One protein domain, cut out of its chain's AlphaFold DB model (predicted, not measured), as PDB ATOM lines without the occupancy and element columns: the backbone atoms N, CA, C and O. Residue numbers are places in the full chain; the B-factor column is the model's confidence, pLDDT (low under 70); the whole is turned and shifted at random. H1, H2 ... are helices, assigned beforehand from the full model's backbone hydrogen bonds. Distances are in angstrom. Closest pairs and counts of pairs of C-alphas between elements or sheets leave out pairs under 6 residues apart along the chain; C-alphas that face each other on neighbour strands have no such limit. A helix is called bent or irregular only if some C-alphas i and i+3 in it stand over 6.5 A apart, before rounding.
ATOM      1  N   GLN A 206     287.342 572.633 471.360       80.81
ATOM      2  CA  GLN A 206     287.321 572.585 472.822       80.81
ATOM      3  C   GLN A 206     288.659 572.110 473.401       80.81
ATOM      4  O   GLN A 206     289.170 572.741 474.320       80.81
ATOM      5  N   GLU A 207     289.260 571.065 472.831       85.44
ATOM      6  CA  GLU A 207     290.586 570.574 473.237       85.44
ATOM      7  C   GLU A 207     291.675 571.629 473.032       85.44
ATOM      8  O   GLU A 207     292.518 571.818 473.905       85.44
ATOM      9  N   LEU A 208     291.621 572.373 471.924       85.12
ATOM     10  CA  LEU A 208     292.559 573.466 471.659       85.12
ATOM     11  C   LEU A 208     292.418 574.607 472.674       85.12
ATOM     12  O   LEU A 208     293.419 575.132 473.156       85.12
ATOM     13  N   ILE A 209     291.183 574.975 473.028       84.94
ATOM     14  CA  ILE A 209     290.919 575.995 474.052       84.94
ATOM     15  C   ILE A 209     291.413 575.512 475.419       84.94
ATOM     16  O   ILE A 209     292.074 576.268 476.125       84.94
ATOM     17  N   ALA A 210     291.152 574.254 475.782       84.44
ATOM     18  CA  ALA A 210     291.613 573.675 477.040       84.44
ATOM     19  C   ALA A 210     293.149 573.615 477.116       84.44
ATOM     20  O   ALA A 210     293.731 573.972 478.140       84.44
ATOM     21  N   ALA A 211     293.813 573.239 476.021       86.94
ATOM     22  CA  ALA A 211     295.269 573.253 475.920       86.94
ATOM     23  C   ALA A 211     295.833 574.677 476.058       86.94
ATOM     24  O   ALA A 211     296.787 574.892 476.807       86.94
ATOM     25  N   ALA A 212     295.205 575.667 475.417       85.06
ATOM     26  CA  ALA A 212     295.580 577.072 475.553       85.06
ATOM     27  C   ALA A 212     295.381 577.594 476.990       85.06
ATOM     28  O   ALA A 212     296.247 578.288 477.521       85.06
ATOM     29  N   GLN A 213     294.287 577.215 477.659       85.62
ATOM     30  CA  GLN A 213     294.040 577.546 479.067       85.62
ATOM     31  C   GLN A 213     295.073 576.911 480.004       85.62
ATOM     32  O   GLN A 213     295.542 577.568 480.936       85.62
ATOM     33  N   ALA A 214     295.446 575.652 479.767       84.38
ATOM     34  CA  ALA A 214     296.476 574.963 480.540       84.38
ATOM     35  C   ALA A 214     297.852 575.623 480.360       84.38
ATOM     36  O   ALA A 214     298.534 575.898 481.349       84.38
ATOM     37  N   ALA A 215     298.220 575.960 479.121       88.12
ATOM     38  CA  ALA A 215     299.455 576.678 478.816       88.12
ATOM     39  C   ALA A 215     299.491 578.070 479.470       88.12
ATOM     40  O   ALA A 215     300.501 578.451 480.058       88.12
ATOM     41  N   HIS A 222     295.981 584.060 482.479       79.12
ATOM     42  CA  HIS A 222     294.633 583.540 482.275       79.12
ATOM     43  C   HIS A 222     294.230 583.750 480.816       79.12
ATOM     44  O   HIS A 222     294.356 584.854 480.291       79.12
ATOM     45  N   PHE A 223     293.755 582.688 480.170       76.38
ATOM     46  CA  PHE A 223     293.240 582.733 478.806       76.38
ATOM     47  C   PHE A 223     291.730 582.509 478.839       76.38
ATOM     48  O   PHE A 223     291.271 581.430 479.221       76.38
ATOM     49  N   ALA A 224     290.974 583.526 478.436       74.31
ATOM     50  CA  ALA A 224     289.523 583.478 478.345       74.31
ATOM     51  C   ALA A 224     289.104 583.454 476.869       74.31
ATOM     52  O   ALA A 224     289.670 584.164 476.035       74.31
ATOM     53  N   PHE A 225     288.125 582.614 476.536       67.25
ATOM     54  CA  PHE A 225     287.636 582.439 475.171       67.25
ATOM     55  C   PHE A 225     286.120 582.254 475.189       67.25
ATOM     56  O   PHE A 225     285.624 581.302 475.783       67.25
ATOM     57  N   GLY A 226     285.383 583.140 474.523       70.50
ATOM     58  CA  GLY A 226     283.922 583.133 474.549       70.50
ATOM     59  C   GLY A 226     283.328 584.385 473.916       70.50
ATOM     60  O   GLY A 226     284.036 585.186 473.300       70.50
ATOM     61  N   THR A 227     282.014 584.551 474.044       65.88
ATOM     62  CA  THR A 227     281.339 585.788 473.636       65.88
ATOM     63  C   THR A 227     281.732 586.949 474.555       65.88
ATOM     64  O   THR A 227     282.198 586.746 475.674       65.88
ATOM     65  N   ARG A 228     281.531 588.194 474.103       54.91
ATOM     66  CA  ARG A 228     281.887 589.395 474.883       54.91
ATOM     67  C   ARG A 228     281.252 589.406 476.279       54.91
ATOM     68  O   ARG A 228     281.902 589.824 477.225       54.91
ATOM     69  N   GLN A 229     280.021 588.906 476.392       65.75
ATOM     70  CA  GLN A 229     279.309 588.760 477.662       65.75
ATOM     71  C   GLN A 229     280.031 587.776 478.597       65.75
ATOM     72  O   GLN A 229     280.364 588.131 479.719       65.75
ATOM     73  N   GLN A 230     280.373 586.587 478.088       66.69
ATOM     74  CA  GLN A 230     281.061 585.536 478.851       66.69
ATOM     75  C   GLN A 230     282.449 585.977 479.329       66.69
ATOM     76  O   GLN A 230     282.850 585.659 480.441       66.69
ATOM     77  N   LEU A 231     283.169 586.751 478.512       66.38
ATOM     78  CA  LEU A 231     284.470 587.309 478.886       66.38
ATOM     79  C   LEU A 231     284.359 588.344 480.015       66.38
ATOM     80  O   LEU A 231     285.237 588.401 480.872       66.38
ATOM     81  N   CYS A 232     283.299 589.161 480.014       68.19
ATOM     82  CA  CYS A 232     283.027 590.083 481.113       68.19
ATOM     83  C   CYS A 232     282.698 589.312 482.395       68.19
ATOM     84  O   CYS A 232     283.286 589.613 483.429       68.19
ATOM     85  N   ASP A 233     281.826 588.303 482.320       67.31
ATOM     86  CA  ASP A 233     281.408 587.506 483.480       67.31
ATOM     87  C   ASP A 233     282.599 586.770 484.124       67.31
ATOM     88  O   ASP A 233     282.806 586.868 485.336       67.31
ATOM     89  N   ASP A 234     283.459 586.136 483.316       69.69
ATOM     90  CA  ASP A 234     284.690 585.490 483.796       69.69
ATOM     91  C   ASP A 234     285.665 586.506 484.420       69.69
ATOM     92  O   ASP A 234     286.266 586.257 485.471       69.69
ATOM     93  N   ALA A 235     285.817 587.688 483.812       75.38
ATOM     94  CA  ALA A 235     286.664 588.742 484.359       75.38
ATOM     95  C   ALA A 235     286.135 589.250 485.712       75.38
ATOM     96  O   ALA A 235     286.917 589.389 486.658       75.38
ATOM     97  N   PHE A 236     284.825 589.472 485.841       76.88
ATOM     98  CA  PHE A 236     284.205 589.901 487.094       76.88
ATOM     99  C   PHE A 236     284.380 588.867 488.207       76.88
ATOM    100  O   PHE A 236     284.733 589.250 489.324       76.88
ATOM    101  N   GLU A 237     284.241 587.571 487.915       78.75
ATOM    102  CA  GLU A 237     284.447 586.537 488.933       78.75
ATOM    103  C   GLU A 237     285.906 586.431 489.391       78.75
ATOM    104  O   GLU A 237     286.194 586.328 490.587       78.75
ATOM    105  N   THR A 238     286.873 586.565 488.479       79.25
ATOM    106  CA  THR A 238     288.288 586.590 488.894       79.25
ATOM    107  C   THR A 238     288.618 587.795 489.779       79.25
ATOM    108  O   THR A 238     289.418 587.673 490.716       79.25
ATOM    109  N   LEU A 239     288.008 588.954 489.512       83.44
ATOM    110  CA  LEU A 239     288.167 590.157 490.328       83.44
ATOM    111  C   LEU A 239     287.516 589.991 491.700       83.44
ATOM    112  O   LEU A 239     288.134 590.342 492.706       83.44
ATOM    113  N   ARG A 240     286.326 589.390 491.756       87.00
ATOM    114  CA  ARG A 240     285.613 589.094 493.001       87.00
ATOM    115  C   ARG A 240     286.437 588.207 493.932       87.00
ATOM    116  O   ARG A 240     286.695 588.587 495.071       87.00
ATOM    117  N   VAL A 241     286.959 587.089 493.425       85.56
ATOM    118  CA  VAL A 241     287.800 586.162 494.206       85.56
ATOM    119  C   VAL A 241     289.085 586.839 494.701       85.56
ATOM    120  O   VAL A 241     289.552 586.574 495.811       85.56
ATOM    121  N   LYS A 242     289.693 587.722 493.897       85.12
ATOM    122  CA  LYS A 242     290.857 588.509 494.340       85.12
ATOM    123  C   LYS A 242     290.486 589.467 495.469       85.12
ATOM    124  O   LYS A 242     291.246 589.571 496.429       85.12
ATOM    125  N   LEU A 243     289.337 590.128 495.372       90.38
ATOM    126  CA  LEU A 243     288.846 591.048 496.392       90.38
ATOM    127  C   LEU A 243     288.607 590.328 497.726       90.38
ATOM    128  O   LEU A 243     289.135 590.759 498.747       90.38
ATOM    129  N   GLU A 244     287.958 589.163 497.707       89.56
ATOM    130  CA  GLU A 244     287.751 588.326 498.899       89.56
ATOM    131  C   GLU A 244     289.076 587.902 499.553       89.56
ATOM    132  O   GLU A 244     289.236 587.956 500.777       89.56
ATOM    133  N   LYS A 245     290.075 587.527 498.742       87.94
ATOM    134  CA  LYS A 245     291.420 587.198 499.240       87.94
ATOM    135  C   LYS A 245     292.113 588.407 499.866       87.94
ATOM    136  O   LYS A 245     292.762 588.260 500.903       87.94
ATOM    137  N   MET A 246     291.974 589.592 499.266       88.00
ATOM    138  CA  MET A 246     292.515 590.831 499.829       88.00
ATOM    139  C   MET A 246     291.844 591.172 501.161       88.00
ATOM    140  O   MET A 246     292.539 591.466 502.133       88.00
ATOM    141  N   GLU A 247     290.521 591.060 501.250       89.44
ATOM    142  CA  GLU A 247     289.784 591.277 502.496       89.44
ATOM    143  C   GLU A 247     290.204 590.296 503.595       89.44
ATOM    144  O   GLU A 247     290.429 590.699 504.739       89.44
ATOM    145  N   ALA A 248     290.360 589.013 503.261       87.56
ATOM    146  CA  ALA A 248     290.833 588.002 504.200       87.56
ATOM    147  C   ALA A 248     292.255 588.309 504.700       87.56
ATOM    148  O   ALA A 248     292.531 588.200 505.897       87.56
ATOM    149  N   HIS A 249     293.150 588.740 503.809       89.25
ATOM    150  CA  HIS A 249     294.506 589.147 504.171       89.25
ATOM    151  C   HIS A 249     294.513 590.382 505.087       89.25
ATOM    152  O   HIS A 249     295.225 590.404 506.092       89.25
ATOM    153  N   LEU A 250     293.678 591.385 504.803       90.88
ATOM    154  CA  LEU A 250     293.539 592.570 505.655       90.88
ATOM    155  C   LEU A 250     292.979 592.216 507.038       90.88
ATOM    156  O   LEU A 250     293.496 592.699 508.046       90.88
ATOM    157  N   LYS A 251     291.980 591.325 507.110       90.00
ATOM    158  CA  LYS A 251     291.437 590.809 508.379       90.00
ATOM    159  C   LYS A 251     292.505 590.083 509.200       90.00
ATOM    160  O   LYS A 251     292.592 590.315 510.404       90.00
ATOM    161  N   ARG A 252     293.347 589.261 508.560       87.75
ATOM    162  CA  ARG A 252     294.479 588.580 509.216       87.75
ATOM    163  C   ARG A 252     295.484 589.581 509.783       87.75
ATOM    164  O   ARG A 252     295.737 589.550 510.983       87.75
ATOM    165  N   LYS A 253     295.944 590.545 508.977       89.06
ATOM    166  CA  LYS A 253     296.844 591.615 509.448       89.06
ATOM    167  C   LYS A 253     296.255 592.421 510.608       89.06
ATOM    168  O   LYS A 253     296.961 592.772 511.552       89.06
ATOM    169  N   ALA A 254     294.958 592.726 510.560       86.81
ATOM    170  CA  ALA A 254     294.284 593.438 511.641       86.81
ATOM    171  C   ALA A 254     294.213 592.600 512.931       86.81
ATOM    172  O   ALA A 254     294.401 593.144 514.021       86.81
ATOM    173  N   ALA A 255     293.970 591.291 512.824       84.69
ATOM    174  CA  ALA A 255     293.969 590.371 513.959       84.69
ATOM    175  C   ALA A 255     295.367 590.228 514.585       84.69
ATOM    176  O   ALA A 255     295.492 590.315 515.805       84.69
ATOM    177  N   GLU A 256     296.412 590.103 513.763       85.38
ATOM    178  CA  GLU A 256     297.813 590.074 514.206       85.38
ATOM    179  C   GLU A 256     298.184 591.347 514.975       85.38
ATOM    180  O   GLU A 256     298.707 591.275 516.088       85.38
ATOM    181  N   LYS A 257     297.829 592.523 514.439       87.00
ATOM    182  CA  LYS A 257     298.067 593.804 515.117       87.00
ATOM    183  C   LYS A 257     297.341 593.880 516.465       87.00
ATOM    184  O   LYS A 257     297.945 594.253 517.467       87.00
ATOM    185  N   ARG A 258     296.067 593.466 516.519       86.88
ATOM    186  CA  ARG A 258     295.281 593.422 517.770       86.88
ATOM    187  C   ARG A 258     295.887 592.466 518.802       86.88
ATOM    188  O   ARG A 258     295.891 592.787 519.990       86.88
ATOM    189  N   ALA A 259     296.394 591.312 518.371       83.00
ATOM    190  CA  ALA A 259     297.071 590.358 519.245       83.00
ATOM    191  C   ALA A 259     298.378 590.940 519.810       83.00
ATOM    192  O   ALA A 259     298.609 590.856 521.017       83.00
ATOM    193  N   ALA A 260     299.176 591.610 518.973       83.25
ATOM    194  CA  ALA A 260     300.398 592.292 519.395       83.25
ATOM    195  C   ALA A 260     300.117 593.416 520.411       83.25
ATOM    196  O   ALA A 260     300.792 593.510 521.437       83.25
ATOM    197  N   ASP A 261     299.086 594.233 520.178       84.81
ATOM    198  CA  ASP A 261     298.688 595.301 521.105       84.81
ATOM    199  C   ASP A 261     298.187 594.736 522.448       84.81
ATOM    200  O   ASP A 261     298.495 595.280 523.512       84.81
ATOM    201  N   LYS A 262     297.453 593.613 522.425       86.50
ATOM    202  CA  LYS A 262     297.014 592.907 523.639       86.50
ATOM    203  C   LYS A 262     298.202 592.353 524.431       86.50
ATOM    204  O   LYS A 262     298.226 592.519 525.649       86.50
ATOM    205  N   ALA A 263     299.187 591.756 523.759       84.06
ATOM    206  CA  ALA A 263     300.403 591.242 524.390       84.06
ATOM    207  C   ALA A 263     301.229 592.364 525.043       84.06
ATOM    208  O   ALA A 263     301.615 592.243 526.203       84.06
ATOM    209  N   LYS A 264     301.402 593.505 524.360       84.19
ATOM    210  CA  LYS A 264     302.063 594.692 524.936       84.19
ATOM    211  C   LYS A 264     301.358 595.194 526.199       84.19
ATOM    212  O   LYS A 264     302.014 595.516 527.184       84.19
ATOM    213  N   ARG A 265     300.020 595.245 526.191       81.69
ATOM    214  CA  ARG A 265     299.227 595.647 527.368       81.69
ATOM    215  C   ARG A 265     299.342 594.650 528.522       81.69
ATOM    216  O   ARG A 265     299.349 595.082 529.670       81.69
TER     217      ARG A 265
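This is residues 206 to 215 and 222 to 265 of the 298 residues of an uncharacterized protein of Sphingomonas sp. (UniProt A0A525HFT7). A short helix, H1, comes first, set near the beginning end of one long helix, H2, which makes the length of this extended shape. A loop, residues 222 to 227, leads into H2, and residues 239 to 265 of H2 stick out alone. The printed part has 54 residues with two named helices, H1 then H2, and no named strand; the class is all helix. It is extended, with a radius of gyration of the C-alphas of 19.3 A, and spans 60 by 23 by 9 A.

H1, residues 206 to 215, and H2, residues 228 to 265, are apart, with no C-alpha of the one within 8 A of the other. In both, every O i to N i+4 pair is within hydrogen-bond range. Neither is bent.

H1 begins at C-alpha 206 (287.321, 572.585, 472.822) and is 14.1 A long from first to last C-alpha. H2 measures 55.6 A, from C-alpha 228 (281.887, 589.395, 474.883) to C-alpha 265 (299.227, 595.647, 527.368).

The two C-alphas farthest apart, those of Gln 206 and Arg 265, are 60.4 A apart. Residues 216 to 221 are not printed; C-alphas 215 and 222 are 9.1 A apart across this cut. Residues 225 and 227 to 234 have pLDDT under 70.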